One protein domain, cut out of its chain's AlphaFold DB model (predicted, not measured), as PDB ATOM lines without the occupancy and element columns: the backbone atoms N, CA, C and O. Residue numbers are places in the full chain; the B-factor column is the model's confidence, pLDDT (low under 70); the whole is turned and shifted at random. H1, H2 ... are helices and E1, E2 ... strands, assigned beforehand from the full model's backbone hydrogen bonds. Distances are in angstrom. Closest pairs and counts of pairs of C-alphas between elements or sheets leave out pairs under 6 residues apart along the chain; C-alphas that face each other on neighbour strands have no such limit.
ATOM      1  N   ILE A  20      92.398  54.658 111.614       42.88
ATOM      2  CA  ILE A  20      91.417  55.622 112.124       42.88
ATOM      3  C   ILE A  20      91.767  55.986 113.560       42.88
ATOM      4  O   ILE A  20      91.754  57.169 113.866       42.88
ATOM      5  N   ASN A  21      92.183  55.033 114.397       39.38
ATOM      6  CA  ASN A  21      92.489  55.315 115.801       39.38
ATOM      7  C   ASN A  21      93.679  56.264 115.989       39.38
ATOM      8  O   ASN A  21      93.570  57.146 116.819       39.38
ATOM      9  N   THR A  22      94.749  56.203 115.190       47.66
ATOM     10  CA  THR A  22      95.875  57.156 115.319       47.66
ATOM     11  C   THR A  22      95.491  58.568 114.877       47.66
ATOM     12  O   THR A  22      95.797  59.538 115.561       47.66
ATOM     13  N   ILE A  23      94.761  58.713 113.766       45.97
ATOM     14  CA  ILE A  23      94.309  60.028 113.281       45.97
ATOM     15  C   ILE A  23      93.171  60.575 114.156       45.97
ATOM     16  O   ILE A  23      93.089  61.781 114.356       45.97
ATOM     17  N   VAL A  24      92.312  59.713 114.706       46.34
ATOM     18  CA  VAL A  24      91.277  60.070 115.688       46.34
ATOM     19  C   VAL A  24      91.895  60.384 117.043       46.34
ATOM     20  O   VAL A  24      91.419  61.311 117.673       46.34
ATOM     21  N   GLU A  25      92.967  59.719 117.472       48.62
ATOM     22  CA  GLU A  25      93.746  60.085 118.662       48.62
ATOM     23  C   GLU A  25      94.437  61.431 118.454       48.62
ATOM     24  O   GLU A  25      94.310  62.299 119.306       48.62
ATOM     25  N   ILE A  26      95.052  61.680 117.290       47.47
ATOM     26  CA  ILE A  26      95.568  63.009 116.933       47.47
ATOM     27  C   ILE A  26      94.418  64.025 116.973       47.47
ATOM     28  O   ILE A  26      94.497  65.002 117.703       47.47
ATOM     29  N   LEU A  27      93.291  63.785 116.304       49.50
ATOM     30  CA  LEU A  27      92.143  64.701 116.336       49.50
ATOM     31  C   LEU A  27      91.548  64.881 117.742       49.50
ATOM     32  O   LEU A  27      91.149  65.990 118.079       49.50
ATOM     33  N   ASN A  28      91.516  63.840 118.575       44.62
ATOM     34  CA  ASN A  28      90.985  63.862 119.939       44.62
ATOM     35  C   ASN A  28      91.936  64.564 120.910       44.62
ATOM     36  O   ASN A  28      91.468  65.288 121.785       44.62
ATOM     37  N   ILE A  29      93.251  64.395 120.764       46.66
ATOM     38  CA  ILE A  29      94.268  65.146 121.513       46.66
ATOM     39  C   ILE A  29      94.140  66.637 121.183       46.66
ATOM     40  O   ILE A  29      94.177  67.478 122.083       46.66
ATOM     41  N   GLN A  30      93.908  66.966 119.911       44.41
ATOM     42  CA  GLN A  30      93.792  68.345 119.444       44.41
ATOM     43  C   GLN A  30      92.439  68.984 119.805       44.41
ATOM     44  O   GLN A  30      92.407  70.143 120.219       44.41
ATOM     45  N   LEU A  31      91.334  68.223 119.792       47.03
ATOM     46  CA  LEU A  31      90.042  68.679 120.324       47.03
ATOM     47  C   LEU A  31      90.093  68.882 121.847       47.03
ATOM     48  O   LEU A  31      89.615  69.899 122.339       47.03
ATOM     49  N   LYS A  32      90.696  67.956 122.608       45.38
ATOM     50  CA  LYS A  32      90.791  68.059 124.079       45.38
ATOM     51  C   LYS A  32      91.626  69.263 124.526       45.38
ATOM     52  O   LYS A  32      91.279  69.899 125.516       45.38
ATOM     53  N   ARG A  33      92.684  69.617 123.786       44.06
ATOM     54  CA  ARG A  33      93.487  70.829 124.037       44.06
ATOM     55  C   ARG A  33      92.745  72.120 123.674       44.06
ATOM     56  O   ARG A  33      92.856  73.100 124.406       44.06
ATOM     57  N   ALA A  34      91.961  72.108 122.593       41.00
ATOM     58  CA  ALA A  34      91.174  73.260 122.154       41.00
ATOM     59  C   ALA A  34      89.951  73.546 123.045       41.00
ATOM     60  O   ALA A  34      89.604  74.705 123.217       41.00
ATOM     61  N   VAL A  35      89.322  72.522 123.637       48.00
ATOM     62  CA  VAL A  35      88.179  72.683 124.563       48.00
ATOM     63  C   VAL A  35      88.627  73.142 125.959       48.00
ATOM     64  O   VAL A  35      87.862  73.791 126.664       48.00
ATOM     65  N   ALA A  36      89.874  72.861 126.354       44.25
ATOM     66  CA  ALA A  36      90.436  73.300 127.636       44.25
ATOM     67  C   ALA A  36      90.787  74.801 127.687       44.25
ATOM     68  O   ALA A  36      91.141  75.317 128.744       44.25
ATOM     69  N   SER A  37      90.705  75.500 126.555       40.84
ATOM     70  CA  SER A  37      90.953  76.936 126.445       40.84
ATOM     71  C   SER A  37      89.689  77.551 125.852       40.84
ATOM     72  O   SER A  37      89.284  77.101 124.791       40.84
ATOM     73  N   ASP A  38      89.062  78.546 126.485       40.88
ATOM     74  CA  ASP A  38      87.848  79.259 126.023       40.88
ATOM     75  C   ASP A  38      88.035  80.024 124.681       40.88
ATOM     76  O   ASP A  38      87.778  81.222 124.541       40.88
ATOM     77  N   ILE A  39      88.516  79.343 123.642       44.91
ATOM     78  CA  ILE A  39      88.762  79.861 122.307       44.91
ATOM     79  C   ILE A  39      87.457  79.687 121.540       44.91
ATOM     80  O   ILE A  39      87.199  78.655 120.925       44.91
ATOM     81  N   LYS A  40      86.622  80.728 121.598       45.78
ATOM     82  CA  LYS A  40      85.503  81.007 120.682       45.78
ATOM     83  C   LYS A  40      85.739  80.320 119.326       45.78
ATOM     84  O   LYS A  40      86.664  80.713 118.617       45.78
ATOM     85  N   LEU A  41      84.954  79.276 119.027       46.31
ATOM     86  CA  LEU A  41      85.171  78.298 117.949       46.31
ATOM     87  C   LEU A  41      85.810  78.903 116.684       46.31
ATOM     88  O   LEU A  41      85.123  79.406 115.792       46.31
ATOM     89  N   LYS A  42      87.140  78.813 116.574       49.94
ATOM     90  CA  LYS A  42      87.810  78.922 115.276       49.94
ATOM     91  C   LYS A  42      87.426  77.679 114.470       49.94
ATOM     92  O   LYS A  42      87.393  76.579 115.015       49.94
ATOM     93  N   ARG A  43      87.123  77.841 113.175       56.00
ATOM     94  CA  ARG A  43      86.763  76.708 112.297       56.00
ATOM     95  C   ARG A  43      87.861  75.630 112.352       56.00
ATOM     96  O   ARG A  43      89.036  76.005 112.330       56.00
ATOM     97  N   PRO A  44      87.546  74.321 112.359       55.88
ATOM     98  CA  PRO A  44      88.562  73.286 112.587       55.88
ATOM     99  C   PRO A  44      89.658  73.257 111.501       55.88
ATOM    100  O   PRO A  44      90.816  72.963 111.784       55.88
ATOM    101  N   SER A  45      89.339  73.682 110.270       60.59
ATOM    102  CA  SER A  45      90.326  73.866 109.192       60.59
ATOM    103  C   SER A  45      91.380  74.940 109.512       60.59
ATOM    104  O   SER A  45      92.498  74.882 109.003       60.59
ATOM    105  N   THR A  46      91.047  75.948 110.321       61.41
ATOM    106  CA  THR A  46      91.950  77.053 110.677       61.41
ATOM    107  C   THR A  46      93.043  76.585 111.628       61.41
ATOM    108  O   THR A  46      94.204  76.931 111.436       61.41
ATOM    109  N   TYR A  47      92.690  75.725 112.582       64.31
ATOM    110  CA  TYR A  47      93.626  75.149 113.541       64.31
ATOM    111  C   TYR A  47      94.744  74.340 112.853       64.31
ATOM    112  O   TYR A  47      95.911  74.528 113.175       64.31
ATOM    113  N   LEU A  48      94.426  73.533 111.834       68.38
ATOM    114  CA  LEU A  48      95.452  72.788 111.089       68.38
ATOM    115  C   LEU A  48      96.449  73.705 110.369       68.38
ATOM    116  O   LEU A  48      97.607  73.335 110.198       68.38
ATOM    117  N   LEU A  49      96.012  74.894 109.934       72.69
ATOM    118  CA  LEU A  49      96.946  75.883 109.395       72.69
ATOM    119  C   LEU A  49      97.824  76.444 110.503       72.69
ATOM    120  O   LEU A  49      99.031  76.492 110.323       72.69
ATOM    121  N   GLU A  50      97.213  76.865 111.615       70.31
ATOM    122  CA  GLU A  50      97.906  77.432 112.776       70.31
ATOM    123  C   GLU A  50      98.955  76.464 113.332       70.31
ATOM    124  O   GLU A  50     100.058  76.875 113.675       70.31
ATOM    125  N   GLU A  51      98.659  75.170 113.369       69.62
ATOM    126  CA  GLU A  51      99.621  74.169 113.802       69.62
ATOM    127  C   GLU A  51     100.719  73.945 112.758       69.62
ATOM    128  O   GLU A  51     101.899  73.979 113.106       69.62
ATOM    129  N   ALA A  52     100.375  73.821 111.471       66.69
ATOM    130  CA  ALA A  52     101.369  73.697 110.402       66.69
ATOM    131  C   ALA A  52     102.340  74.893 110.362       66.69
ATOM    132  O   ALA A  52     103.526  74.717 110.086       66.69
ATOM    133  N   VAL A  53     101.864  76.106 110.672       74.00
ATOM    134  CA  VAL A  53     102.713  77.307 110.748       74.00
ATOM    135  C   VAL A  53     103.499  77.441 112.050       74.00
ATOM    136  O   VAL A  53     104.396  78.270 112.117       74.00
ATOM    137  N   ASN A  54     103.211  76.635 113.071       71.31
ATOM    138  CA  ASN A  54     103.930  76.652 114.348       71.31
ATOM    139  C   ASN A  54     104.768  75.389 114.589       71.31
ATOM    140  O   ASN A  54     105.509  75.323 115.569       71.31
ATOM    141  N   THR A  55     104.683  74.404 113.698       72.75
ATOM    142  CA  THR A  55     105.364  73.114 113.836       72.75
ATOM    143  C   THR A  55     106.642  73.073 113.006       72.75
ATOM    144  O   THR A  55     106.791  73.786 112.008       72.75
ATOM    145  N   THR A  56     107.579  72.235 113.447       79.38
ATOM    146  CA  THR A  56     108.739  71.826 112.655       79.38
ATOM    147  C   THR A  56     108.637  70.332 112.365       79.38
ATOM    148  O   THR A  56     108.457  69.554 113.297       79.38
ATOM    149  N   ILE A  57     108.704  69.940 111.091       80.06
ATOM    150  CA  ILE A  57     108.695  68.537 110.653       80.06
ATOM    151  C   ILE A  57     109.818  68.345 109.640       80.06
ATOM    152  O   ILE A  57     109.922  69.104 108.677       80.06
ATOM    153  N   GLU A  58     110.629  67.312 109.831       83.12
ATOM    154  CA  GLU A  58     111.696  66.936 108.907       83.12
ATOM    155  C   GLU A  58     111.305  65.667 108.156       83.12
ATOM    156  O   GLU A  58     110.997  64.646 108.762       83.12
ATOM    157  N   ILE A  59     111.285  65.746 106.827       82.12
ATOM    158  CA  ILE A  59     110.878  64.651 105.950       82.12
ATOM    159  C   ILE A  59     111.764  64.667 104.722       82.12
ATOM    160  O   ILE A  59     111.419  65.248 103.696       82.12
ATOM    161  N   HIS A  60     112.932  64.047 104.805       79.56
ATOM    162  CA  HIS A  60     113.954  64.206 103.778       79.56
ATOM    163  C   HIS A  60     113.419  63.954 102.346       79.56
ATOM    164  O   HIS A  60     112.790  62.915 102.107       79.56
ATOM    165  N   PRO A  61     113.643  64.873 101.383       82.88
ATOM    166  CA  PRO A  61     114.489  66.078 101.452       82.88
ATOM    167  C   PRO A  61     113.748  67.388 101.802       82.88
ATOM    168  O   PRO A  61     114.281  68.476 101.570       82.88
ATOM    169  N   LEU A  62     112.516  67.301 102.306       87.00
ATOM    170  CA  LEU A  62     111.703  68.430 102.749       87.00
ATOM    171  C   LEU A  62     111.871  68.716 104.242       87.00
ATOM    172  O   LEU A  62     111.922  67.812 105.071       87.00
ATOM    173  N   THR A  63     111.842  69.994 104.592       87.31
ATOM    174  CA  THR A  63     111.801  70.455 105.980       87.31
ATOM    175  C   THR A  63     110.715  71.513 106.085       87.31
ATOM    176  O   THR A  63     110.743  72.517 105.380       87.31
ATOM    177  N   LEU A  64     109.726  71.290 106.940       85.56
ATOM    178  CA  LEU A  64     108.730  72.286 107.301       85.56
ATOM    179  C   LEU A  64     109.212  72.973 108.574       85.56
ATOM    180  O   LEU A  64     109.360  72.305 109.589       85.56
ATOM    181  N   VAL A  65     109.427  74.286 108.541       83.50
ATOM    182  CA  VAL A  65     109.779  75.082 109.724       83.50
ATOM    183  C   VAL A  65     108.848  76.276 109.779       83.50
ATOM    184  O   VAL A  65     108.898  77.153 108.917       83.50
ATOM    185  N   LYS A  66     107.990  76.319 110.800       79.56
ATOM    186  CA  LYS A  66     107.079  77.445 111.049       79.56
ATOM    187  C   LYS A  66     106.256  77.850 109.811       79.56
ATOM    188  O   LYS A  66     106.129  79.026 109.476       79.56
ATOM    189  N   GLY A  67     105.732  76.861 109.083       75.56
ATOM    190  CA  GLY A  67     104.901  77.085 107.891       75.56
ATOM    191  C   GLY A  67     105.665  77.366 106.602       75.56
ATOM    192  O   GLY A  67     105.051  77.426 105.537       75.56
ATOM    193  N   ILE A  68     106.986  77.508 106.679       81.88
ATOM    194  CA  ILE A  68     107.858  77.638 105.517       81.88
ATOM    195  C   ILE A  68     108.356  76.243 105.156       81.88
ATOM    196  O   ILE A  68     108.871  75.516 106.005       81.88
ATOM    197  N   VAL A  69     108.177  75.862 103.893       88.19
ATOM    198  CA  VAL A  69     108.665  74.585 103.372       88.19
ATOM    199  C   VAL A  69     109.996  74.825 102.689       88.19
ATOM    200  O   VAL A  69     110.105  75.684 101.817       88.19
ATOM    201  N   TYR A  70     110.989  74.041 103.071       86.88
ATOM    202  CA  TYR A  70     112.304  74.002 102.464       86.88
ATOM    203  C   TYR A  70     112.470  72.674 101.737       86.88
ATOM    204  O   TYR A  70     112.041  71.636 102.234       86.88
ATOM    205  N   CYS A  71     113.112  72.695 100.577       87.88
ATOM    206  CA  CYS A  71     113.597  71.503  99.898       87.88
ATOM    207  C   CYS A  71     115.033  71.755  99.474       87.88
ATOM    208  O   CYS A  71     115.271  72.705  98.730       87.88
ATOM    209  N   LYS A  72     115.979  70.921  99.924       83.56
ATOM    210  CA  LYS A  72     117.412  71.098  99.606       83.56
ATOM    211  C   LYS A  72     117.872  72.554  99.819       83.56
ATOM    212  O   LYS A  72     118.449  73.160  98.923       83.56
ATOM    213  N   GLU A  73     117.522  73.130 100.973       82.56
ATOM    214  CA  GLU A  73     117.845  74.516 101.376       82.56
ATOM    215  C   GLU A  73     117.131  75.635 100.584       82.56
ATOM    216  O   GLU A  73     117.332  76.817 100.863       82.56
ATOM    217  N   GLN A  74     116.232  75.303  99.651       86.75
ATOM    218  CA  GLN A  74     115.449  76.278  98.884       86.75
ATOM    219  C   GLN A  74     114.020  76.412  99.420       86.75
ATOM    220  O   GLN A  74     113.361  75.418  99.720       86.75
ATOM    221  N   ILE A  75     113.525  77.649  99.514       88.44
ATOM    222  CA  ILE A  75     112.169  77.943  99.994       88.44
ATOM    223  C   ILE A  75     111.138  77.615  98.909       88.44
ATOM    224  O   ILE A  75     111.240  78.080  97.773       88.44
ATOM    225  N   ILE A  76     110.099  76.878  99.295       90.44
ATOM    226  CA  ILE A  76     108.935  76.559  98.473       90.44
ATOM    227  C   ILE A  76     107.712  77.280  99.037       90.44
ATOM    228  O   ILE A  76     107.240  76.995 100.138       90.44
ATOM    229  N   THR A  77     107.145  78.185  98.243       86.75
ATOM    230  CA  THR A  77     105.905  78.880  98.597       86.75
ATOM    231  C   THR A  77     104.698  78.017  98.244       86.75
ATOM    232  O   THR A  77     104.461  77.706  97.076       86.75
ATOM    233  N   LEU A  78     103.898  77.657  99.250       87.62
ATOM    234  CA  LEU A  78     102.671  76.879  99.082       87.62
ATOM    235  C   LEU A  78     101.433  77.703  99.438       87.62
ATOM    236  O   LEU A  78     101.436  78.503 100.371       87.62
ATOM    237  N   TYR A  79     100.331  77.445  98.735       87.94
ATOM    238  CA  TYR A  79      99.023  77.947  99.152       87.94
ATOM    239  C   TYR A  79      98.609  77.330 100.500       87.94
ATOM    240  O   TYR A  79      98.918  76.161 100.743       87.94
ATOM    241  N   PRO A  80      97.814  78.025 101.336       85.38
ATOM    242  CA  PRO A  80      97.431  77.523 102.659       85.38
ATOM    243  C   PRO A  80      96.770  76.137 102.651       85.38
ATOM    244  O   PRO A  80      97.051  75.306 103.508       85.38
ATOM    245  N   SER A  81      95.907  75.849 101.670       84.81
ATOM    246  CA  SER A  81      95.264  74.532 101.535       84.81
ATOM    247  C   SER A  81      96.250  73.424 101.159       84.81
ATOM    248  O   SER A  81      96.077  72.274 101.555       84.81
ATOM    249  N   VAL A  82      97.286  73.774 100.398       90.44
ATOM    250  CA  VAL A  82      98.345  72.865  99.959       90.44
ATOM    251  C   VAL A  82      99.321  72.601 101.105       90.44
ATOM    252  O   VAL A  82      99.709  71.457 101.313       90.44
ATOM    253  N   LEU A  83      99.638  73.627 101.899       87.50
ATOM    254  CA  LEU A  83     100.441  73.497 103.114       87.50
ATOM    255  C   LEU A  83      99.764  72.577 104.139       87.50
ATOM    256  O   LEU A  83     100.399  71.654 104.634       87.50
ATOM    257  N   LYS A  84      98.461  72.764 104.396       85.06
ATOM    258  CA  LYS A  84      97.681  71.857 105.261       85.06
ATOM    259  C   LYS A  84      97.725  70.416 104.767       85.06
ATOM    260  O   LYS A  84      97.884  69.499 105.562       85.06
ATOM    261  N   LEU A  85      97.564  70.209 103.459       89.56
ATOM    262  CA  LEU A  85      97.621  68.877 102.864       89.56
ATOM    263  C   LEU A  85      98.996  68.234 103.077       89.56
ATOM    264  O   LEU A  85      99.052  67.076 103.480       89.56
ATOM    265  N   LEU A  86     100.078  68.978 102.836       90.12
ATOM    266  CA  LEU A  86     101.433  68.502 103.098       90.12
ATOM    267  C   LEU A  86     101.608  68.151 104.577       90.12
ATOM    268  O   LEU A  86     102.085  67.065 104.867       90.12
ATOM    269  N   TYR A  87     101.163  69.014 105.492       86.62
ATOM    270  CA  TYR A  87     101.212  68.767 106.933       86.62
ATOM    271  C   TYR A  87     100.474  67.479 107.333       86.62
ATOM    272  O   TYR A  87     101.014  66.656 108.060       86.62
ATOM    273  N   ILE A  88      99.269  67.243 106.810       85.44
ATOM    274  CA  ILE A  88      98.517  66.013 107.103       85.44
ATOM    275  C   ILE A  88      99.262  64.771 106.600       85.44
ATOM    276  O   ILE A  88      99.356  63.776 107.315       85.44
ATOM    277  N   LEU A  89      99.775  64.813 105.367       87.62
ATOM    278  CA  LEU A  89     100.527  63.697 104.789       87.62
ATOM    279  C   LEU A  89     101.855  63.465 105.518       87.62
ATOM    280  O   LEU A  89     102.271  62.323 105.665       87.62
ATOM    281  N   ALA A  90     102.485  64.537 105.990       85.69
ATOM    282  CA  ALA A  90     103.712  64.519 106.767       85.69
ATOM    283  C   ALA A  90     103.539  63.838 108.126       85.69
ATOM    284  O   ALA A  90     104.311  62.956 108.483       85.69
ATOM    285  N   GLN A  91     102.477  64.194 108.852       80.38
ATOM    286  CA  GLN A  91     102.139  63.576 110.137       80.38
ATOM    287  C   GLN A  91     101.817  62.078 110.003       80.38
ATOM    288  O   GLN A  91     101.922  61.334 110.973       80.38
ATOM    289  N   ALA A  92     101.416  61.641 108.807       81.19
ATOM    290  CA  ALA A  92     101.110  60.255 108.472       81.19
ATOM    291  C   ALA A  92     102.111  59.667 107.459       81.19
ATOM    292  O   ALA A  92     101.731  58.839 106.623       81.19
ATOM    293  N   GLN A  93     103.373  60.111 107.501       81.44
ATOM    294  CA  GLN A  93     104.435  59.622 106.622       81.44
ATOM    295  C   GLN A  93     104.476  58.083 106.598       81.44
ATOM    296  O   GLN A  93     104.249  57.419 107.611       81.44
ATOM    297  N   GLY A  94     104.714  57.510 105.417       80.75
ATOM    298  CA  GLY A  94     104.763  56.059 105.214       80.75
ATOM    299  C   GLY A  94     103.397  55.367 105.301       80.75
ATOM    300  O   GLY A  94     103.303  54.159 105.099       80.75
ATOM    301  N   THR A  95     102.310  56.108 105.544       81.56
ATOM    302  CA  THR A  95     100.968  55.544 105.715       81.56
ATOM    303  C   THR A  95      99.982  56.087 104.679       81.56
ATOM    304  O   THR A  95     100.020  57.249 104.274       81.56
ATOM    305  N   ILE A  96      99.048  55.239 104.234       83.38
ATOM    306  CA  ILE A  96      97.984  55.648 103.309       83.38
ATOM    307  C   ILE A  96      96.974  56.536 104.044       83.38
ATOM    308  O   ILE A  96      96.233  56.076 104.918       83.38
ATOM    309  N   VAL A  97      96.873  57.794 103.620       84.56
ATOM    310  CA  VAL A  97      95.830  58.727 104.047       84.56
ATOM    311  C   VAL A  97      94.674  58.682 103.055       84.56
ATOM    312  O   VAL A  97      94.804  59.006 101.873       84.56
ATOM    313  N   LEU A  98      93.512  58.264 103.548       83.31
ATOM    314  CA  LEU A  98      92.327  58.009 102.734       83.31
ATOM    315  C   LEU A  98      91.688  59.316 102.257       83.31
ATOM    316  O   LEU A  98      91.656  60.308 102.986       83.31
ATOM    317  N   ASN A  99      91.090  59.303 101.063       82.56
ATOM    318  CA  ASN A  99      90.404  60.474 100.500       82.56
ATOM    319  C   ASN A  99      89.337  61.042 101.451       82.56
ATOM    320  O   ASN A  99      89.258  62.256 101.619       82.56
ATOM    321  N   ARG A 100      88.558  60.174 102.115       78.44
ATOM    322  CA  ARG A 100      87.552  60.587 103.112       78.44
ATOM    323  C   ARG A 100      88.174  61.323 104.301       78.44
ATOM    324  O   ARG A 100      87.615  62.297 104.795       78.44
ATOM    325  N   THR A 101      89.350  60.875 104.736       80.06
ATOM    326  CA  THR A 101      90.082  61.466 105.857       80.06
ATOM    327  C   THR A 101      90.636  62.826 105.455       80.06
ATOM    328  O   THR A 101      90.430  63.797 106.174       80.06
ATOM    329  N   LEU A 102      91.248  62.923 104.270       82.00
ATOM    330  CA  LEU A 102      91.717  64.194 103.713       82.00
ATOM    331  C   LEU A 102      90.579  65.203 103.547       82.00
ATOM    332  O   LEU A 102      90.750  66.362 103.910       82.00
ATOM    333  N   ALA A 103      89.420  64.767 103.042       79.38
ATOM    334  CA  ALA A 103      88.237  65.613 102.894       79.38
ATOM    335  C   ALA A 103      87.809  66.199 104.244       79.38
ATOM    336  O   ALA A 103      87.701  67.414 104.375       79.38
ATOM    337  N   ARG A 104      87.660  65.343 105.261       76.19
ATOM    338  CA  ARG A 104      87.237  65.742 106.608       76.19
ATOM    339  C   ARG A 104      88.242  66.650 107.316       76.19
ATOM    340  O   ARG A 104      87.834  67.526 108.063       76.19
ATOM    341  N   LEU A 105      89.540  66.452 107.100       75.75
ATOM    342  CA  LEU A 105      90.574  67.282 107.722       75.75
ATOM    343  C   LEU A 105      90.699  68.649 107.041       75.75
ATOM    344  O   LEU A 105      90.778  69.676 107.707       75.75
ATOM    345  N   LEU A 106      90.701  68.681 105.710       78.38
ATOM    346  CA  LEU A 106      90.865  69.927 104.963       78.38
ATOM    347  C   LEU A 106      89.586  70.781 104.976       78.38
ATOM    348  O   LEU A 106      89.677  72.006 105.122       78.38
ATOM    349  N   TRP A 107      88.420  70.135 104.870       75.94
ATOM    350  CA  TRP A 107      87.089  70.749 104.801       75.94
ATOM    351  C   TRP A 107      86.093  70.055 105.752       75.94
ATOM    352  O   TRP A 107      85.148  69.410 105.305       75.94
ATOM    353  N   PRO A 108      86.282  70.190 107.077       65.12
ATOM    354  CA  PRO A 108      85.419  69.572 108.090       65.12
ATOM    355  C   PRO A 108      83.961  70.040 108.009       65.12
ATOM    356  O   PRO A 108      83.056  69.261 108.289       65.12
ATOM    357  N   ASP A 109      83.750  71.287 107.586       64.06
ATOM    358  CA  ASP A 109      82.437  71.937 107.557       64.06
ATOM    359  C   ASP A 109      81.747  71.840 106.177       64.06
ATOM    360  O   ASP A 109      80.614  72.291 106.029       64.06
ATOM    361  N   ASP A 110      82.424  71.293 105.155       62.84
ATOM    362  CA  ASP A 110      81.964  71.308 103.756       62.84
ATOM    363  C   ASP A 110      82.352  70.012 103.017       62.84
ATOM    364  O   ASP A 110      83.213  69.977 102.132       62.84
ATOM    365  N   LEU A 111      81.728  68.909 103.440       65.19
ATOM    366  CA  LEU A 111      81.876  67.574 102.851       65.19
ATOM    367  C   LEU A 111      80.926  67.392 101.659       65.19
ATOM    368  O   LEU A 111      80.007  66.576 101.695       65.19
ATOM    369  N   ARG A 112      81.133  68.178 100.606       66.06
ATOM    370  CA  ARG A 112      80.404  68.035  99.342       66.06
ATOM    371  C   ARG A 112      81.056  66.979  98.447       66.06
ATOM    372  O   ARG A 112      82.228  66.630  98.593       66.06
ATOM    373  N   ASP A 113      80.315  66.498  97.455       62.09
ATOM    374  CA  ASP A 113      80.833  65.519  96.488       62.09
ATOM    375  C   ASP A 113      82.029  66.056  95.667       62.09
ATOM    376  O   ASP A 113      82.901  65.294  95.233       62.09
ATOM    377  N   ASP A 114      82.135  67.379  95.498       69.56
ATOM    378  CA  ASP A 114      83.233  68.048  94.792       69.56
ATOM    379  C   ASP A 114      84.522  68.173  95.627       69.56
ATOM    380  O   ASP A 114      85.594  68.438  95.070       69.56
ATOM    381  N   THR A 115      84.494  67.866  96.931       70.88
ATOM    382  CA  THR A 115      85.690  67.865  97.789       70.88
ATOM    383  C   THR A 115      86.781  66.938  97.236       70.88
ATOM    384  O   THR A 115      87.974  67.250  97.307       70.88
ATOM    385  N   LYS A 116      86.406  65.837  96.567       66.38
ATOM    386  CA  LYS A 116      87.353  64.936  95.882       66.38
ATOM    387  C   LYS A 116      88.138  65.637  94.767       66.38
ATOM    388  O   LYS A 116      89.324  65.354  94.580       66.38
ATOM    389  N   TYR A 117      87.501  66.537  94.019       71.81
ATOM    390  CA  TYR A 117      88.169  67.331  92.984       71.81
ATOM    391  C   TYR A 117      89.163  68.314  93.612       71.81
ATOM    392  O   TYR A 117      90.305  68.420  93.156       71.81
ATOM    393  N   SER A 118      88.778  68.942  94.723       84.31
ATOM    394  CA  SER A 118      89.639  69.846  95.488       84.31
ATOM    395  C   SER A 118      90.874  69.145  96.072       84.31
ATOM    396  O   SER A 118      91.972  69.699  96.003       84.31
ATOM    397  N   ILE A 119      90.754  67.896  96.550       89.19
ATOM    398  CA  ILE A 119      91.910  67.089  96.989       89.19
ATOM    399  C   ILE A 119      92.863  66.833  95.821       89.19
ATOM    400  O   ILE A 119      94.056  67.122  95.921       89.19
ATOM    401  N   LYS A 120      92.347  66.334  94.688       90.81
ATOM    402  CA  LYS A 120      93.166  66.064  93.494       90.81
ATOM    403  C   LYS A 120      93.891  67.320  93.008       90.81
ATOM    404  O   LYS A 120      95.070  67.246  92.660       90.81
ATOM    405  N   LYS A 121      93.208  68.469  93.015       91.38
ATOM    406  CA  LYS A 121      93.788  69.768  92.657       91.38
ATOM    407  C   LYS A 121      94.902  70.172  93.623       91.38
ATOM    408  O   LYS A 121      95.982  70.533  93.162       91.38
ATOM    409  N   ASN A 122      94.688  70.060  94.936       92.06
ATOM    410  CA  ASN A 122      95.721  70.368  95.930       92.06
ATOM    411  C   ASN A 122      96.934  69.434  95.810       92.06
ATOM    412  O   ASN A 122      98.058  69.922  95.847       92.06
ATOM    413  N   ILE A 123      96.728  68.131  95.580       94.06
ATOM    414  CA  ILE A 123      97.816  67.179  95.296       94.06
ATOM    415  C   ILE A 123      98.572  67.591  94.030       94.06
ATOM    416  O   ILE A 123      99.800  67.592  94.020       94.06
ATOM    417  N   SER A 124      97.869  67.969  92.959       93.88
ATOM    418  CA  SER A 124      98.526  68.432  91.735       93.88
ATOM    419  C   SER A 124      99.341  69.702  91.968       93.88
ATOM    420  O   SER A 124     100.436  69.807  91.423       93.88
ATOM    421  N   ASN A 125      98.829  70.650  92.752       93.88
ATOM    422  CA  ASN A 125      99.545  71.878  93.088       93.88
ATOM    423  C   ASN A 125     100.774  71.590  93.953       93.88
ATOM    424  O   ASN A 125     101.833  72.146  93.687       93.88
ATOM    425  N   LEU A 126     100.652  70.680  94.924       93.50
ATOM    426  CA  LEU A 126     101.775  70.236  95.743       93.50
ATOM    427  C   LEU A 126     102.866  69.614  94.870       93.50
ATOM    428  O   LEU A 126     104.008  70.053  94.903       93.50
ATOM    429  N   ARG A 127     102.506  68.657  94.007       93.56
ATOM    430  CA  ARG A 127     103.465  68.010  93.101       93.56
ATOM    431  C   ARG A 127     104.150  69.003  92.159       93.56
ATOM    432  O   ARG A 127     105.345  68.878  91.934       93.56
ATOM    433  N   LYS A 128     103.423  69.997  91.637       93.00
ATOM    434  CA  LYS A 128     103.997  71.066  90.798       93.00
ATOM    435  C   LYS A 128     104.971  71.960  91.564       93.00
ATOM    436  O   LYS A 128     105.974  72.371  91.001       93.00
ATOM    437  N   ALA A 129     104.679  72.272  92.825       90.50
ATOM    438  CA  ALA A 129     105.583  73.064  93.653       90.50
ATOM    439  C   ALA A 129     106.877  72.301  93.982       90.50
ATOM    440  O   ALA A 129     107.934  72.909  94.092       90.50
ATOM    441  N   LEU A 130     106.794  70.972  94.100       90.00
ATOM    442  CA  LEU A 130     107.928  70.099  94.411       90.00
ATOM    443  C   LEU A 130     108.744  69.673  93.176       90.00
ATOM    444  O   LEU A 130     109.925  69.362  93.315       90.00
ATOM    445  N   SER A 131     108.147  69.678  91.978       89.62
ATOM    446  CA  SER A 131     108.778  69.156  90.756       89.62
ATOM    447  C   SER A 131     110.133  69.764  90.376       89.62
ATOM    448  O   SER A 131     110.931  69.038  89.793       89.62
ATOM    449  N   PRO A 132     110.445  71.046  90.663       89.06
ATOM    450  CA  PRO A 132     111.777  71.581  90.374       89.06
ATOM    451  C   PRO A 132     112.890  70.964  91.234       89.06
ATOM    452  O   PRO A 132     114.059  71.080  90.880       89.06
ATOM    453  N   PHE A 133     112.548  70.338  92.364       86.00
ATOM    454  CA  PHE A 133     113.517  69.931  93.385       86.00
ATOM    455  C   PHE A 133     113.627  68.406  93.547       86.00
ATOM    456  O   PHE A 133     114.712  67.899  93.861       86.00
ATOM    457  N   ILE A 134     112.521  67.681  93.345       87.62
ATOM    458  CA  ILE A 134     112.394  66.220  93.490       87.62
ATOM    459  C   ILE A 134     111.411  65.642  92.469       87.62
ATOM    460  O   ILE A 134     110.587  66.385  91.944       87.62
ATOM    461  N   GLU A 135     111.433  64.321  92.247       88.94
ATOM    462  CA  GLU A 135     110.399  63.625  91.467       88.94
ATOM    463  C   GLU A 135     109.119  63.468  92.315       88.94
ATOM    464  O   GLU A 135     109.031  62.615  93.207       88.94
ATOM    465  N   PRO A 136     108.082  64.290  92.084       86.12
ATOM    466  CA  PRO A 136     106.979  64.418  93.026       86.12
ATOM    467  C   PRO A 136     106.027  63.214  93.004       86.12
ATOM    468  O   PRO A 136     105.222  63.049  93.924       86.12
ATOM    469  N   LYS A 137     106.063  62.387  91.949       86.19
ATOM    470  CA  LYS A 137     105.269  61.151  91.869       86.19
ATOM    471  C   LYS A 137     105.858  60.023  92.707       86.19
ATOM    472  O   LYS A 137     105.094  59.193  93.195       86.19
ATOM    473  N   GLU A 138     107.176  60.001  92.864       85.12
ATOM    474  CA  GLU A 138     107.857  59.039  93.727       85.12
ATOM    475  C   GLU A 138     107.675  59.406  95.192       85.12
ATOM    476  O   GLU A 138     107.428  58.521  96.002       85.12
ATOM    477  N   TYR A 139     107.693  60.706  95.498       88.50
ATOM    478  CA  TYR A 139     107.568  61.229  96.856       88.50
ATOM    479  C   TYR A 139     106.124  61.241  97.390       88.50
ATOM    480  O   TYR A 139     105.866  60.931  98.550       88.50
ATOM    481  N   ILE A 140     105.143  61.561  96.537       91.88
ATOM    482  CA  ILE A 140     103.715  61.503  96.879       91.88
ATOM    483  C   ILE A 140     103.062  60.494  95.946       91.88
ATOM    484  O   ILE A 140     102.742  60.830  94.799       91.88
ATOM    485  N   LYS A 141     102.801  59.275  96.424       90.19
ATOM    486  CA  LYS A 141     102.194  58.212  95.612       90.19
ATOM    487  C   LYS A 141     100.672  58.258  95.714       90.19
ATOM    488  O   LYS A 141     100.091  58.485  96.775       90.19
ATOM    489  N   THR A 142     100.008  58.063  94.576       92.94
ATOM    490  CA  THR A 142      98.550  57.893  94.530       92.94
ATOM    491  C   THR A 142      98.232  56.416  94.689       92.94
ATOM    492  O   THR A 142      98.732  55.613  93.907       92.94
ATOM    493  N   ILE A 143      97.341  56.076  95.616       90.69
ATOM    494  CA  ILE A 143      96.769  54.735  95.732       90.69
ATOM    495  C   ILE A 143      95.345  54.784  95.160       90.69
ATOM    496  O   ILE A 143      94.459  55.380  95.789       90.69
ATOM    497  N   PRO A 144      95.107  54.241  93.948       84.62
ATOM    498  CA  PRO A 144      93.809  54.320  93.281       84.62
ATOM    499  C   PRO A 144      92.671  53.819  94.174       84.62
ATOM    500  O   PRO A 144      92.812  52.831  94.884       84.62
ATOM    501  N   GLY A 145      91.546  54.536  94.179       81.56
ATOM    502  CA  GLY A 145      90.377  54.197  95.001       81.56
ATOM    503  C   GLY A 145      90.512  54.502  96.499       81.56
ATOM    504  O   GLY A 145      89.497  54.739  97.146       81.56
ATOM    505  N   LEU A 146      91.731  54.599  97.039       84.81
ATOM    506  CA  LEU A 146      91.968  54.765  98.475       84.81
ATOM    507  C   LEU A 146      92.369  56.191  98.849       84.81
ATOM    508  O   LEU A 146      91.637  56.868  99.578       84.81
ATOM    509  N   GLY A 147      93.493  56.689  98.333       87.56
ATOM    510  CA  GLY A 147      94.064  57.940  98.821       87.56
ATOM    511  C   GLY A 147      95.502  58.176  98.389       87.56
ATOM    512  O   GLY A 147      95.871  57.892  97.248       87.56
ATOM    513  N   TYR A 148      96.293  58.733  99.301       90.31
ATOM    514  CA  TYR A 148      97.657  59.178  99.034       90.31
ATOM    515  C   TYR A 148      98.585  58.782 100.175       90.31
ATOM    516  O   TYR A 148      98.161  58.723 101.324       90.31
ATOM    517  N   ILE A 149      99.844  58.537  99.845       87.06
ATOM    518  CA  ILE A 149     100.916  58.247 100.798       87.06
ATOM    519  C   ILE A 149     102.099  59.156 100.476       87.06
ATOM    520  O   ILE A 149     102.395  59.398  99.300       87.06
ATOM    521  N   LEU A 150     102.740  59.672 101.519       88.38
ATOM    522  CA  LEU A 150     103.989  60.410 101.415       88.38
ATOM    523  C   LEU A 150     105.119  59.499 101.883       88.38
ATOM    524  O   LEU A 150     105.065  58.981 102.996       88.38
ATOM    525  N   VAL A 151     106.094  59.278 101.008       85.62
ATOM    526  CA  VAL A 151     107.237  58.390 101.247       85.62
ATOM    527  C   VAL A 151     108.526  59.197 101.206       85.62
ATOM    528  O   VAL A 151     108.635  60.155 100.441       85.62
ATOM    529  N   THR A 152     109.506  58.821 102.020       77.44
ATOM    530  CA  THR A 152     110.845  59.417 101.971       77.44
ATOM    531  C   THR A 152     111.701  58.746 100.913       77.44
ATOM    532  O   THR A 152     111.460  57.610 100.511       77.44
ATOM    533  N   GLN A 153     112.740  59.450 100.466       63.44
ATOM    534  CA  GLN A 153     113.654  58.949  99.438       63.44
ATOM    535  C   GLN A 153     114.367  57.642  99.852       63.44
ATOM    536  O   GLN A 153     114.666  56.819  98.993       63.44
ATOM    537  N   GLU A 154     114.562  57.407 101.155       61.16
ATOM    538  CA  GLU A 154     115.140  56.166 101.701       61.16
ATOM    539  C   GLU A 154     114.272  54.925 101.421       61.16
ATOM    540  O   GLU A 154     114.799  53.845 101.160       61.16
TER     541      GLU A 154
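What this domain is: This is residues 20 to 154 of the 179 residues of the protein "OmpR/PhoB-type domain-containing protein" of marine sediment metagenome (UniProt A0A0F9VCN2). Helix H3 forms the core, with the small four-strand sheet E1 to E4 on one side and helices H2, H4 and H5 crossing it steeply round the rest; the small hairpin E5 and E6 lies near its last residues. H1 sits at the periphery, near H2 alone among the helices, and residues 35 to 41, of which 35 belongs to H1 and 36 to 41 to the link from H1 to H2, stick out. The printed part has 135 residues with six named helices and six named strands, in the order H1 H2 E1 E2 E3 E4 H3 H4 H5 H6 E5 E6, class mixed. Both sheets are antiparallel, in the orders E1 E2 E3 E4 and E5 E6. The whole is compact, with a radius of gyration of the C-alphas of 14.7 A and spans of 43 by 33 by 25 A.

Where its parts are: H1, residues 20 to 35, begins at C-alpha 20 (91.417, 55.622, 112.124) and is 21.4 A long. H2 is residues 44 to 54, 15.8 A. E1 is residues 56 to 59, E2 62 to 65, E3 68 to 71 and E4 74 to 76. H3, residues 80 to 91, is 16.5 A long, from C-alpha 80 (97.431, 77.523, 102.659). H4 is residues 99 to 106, H5 115 to 130, 22.6 A, and H6 136 to 139. E5 is residues 140 to 143; E6, 147 to 150, ends at C-alpha 150 (103.989, 60.410, 101.415).

How they stand to each other: E1 to E4 form a meander, each strand the antiparallel neighbour of the one before: N 57 and O 64 are 2.9 A apart, N 63 and O 70 2.9 A, N 76 and O 69 2.8 A. H3 is on this sheet at a height of 10.2 A, across the strands, at 64 degrees to E3 on the local plane. H3 touches H2, about perpendicular at 75 degrees, the closest C-alphas being Leu 49 and Lys 84, 5.8 A. With residues 81 to 86 alone it touches H5, about perpendicular at 84 degrees, at Val 82 and Asn 122, C-alphas 5.4 A. H4 touches H3 at a steep tilt of 60 degrees, opposite ways, closest C-alphas Lys 84 and Leu 106, 7.1 A. In the hairpin E5 and E6, N 143 and O 147 are 2.8 A apart. H5 and H6 touch only at the corner, closest C-alphas Arg 127 and Pro 136, 5.0 A. H1 and H2 are near each other. Every O i to N i+4 pair is within hydrogen-bond range in H1, H3, H4 and H5, and 5 of 7 in H2; H6 is too short for such a pair.

The domain as a whole: The C-alphas of Asp 38 and Glu 135 are the two farthest apart, 44.1 A. The printed part has no cut and no long link. The mean pLDDT of the printed part is 75.2; it is under 70 at residues 20 to 48, 51 to 52, 108 to 114, 116 and 153 to 154.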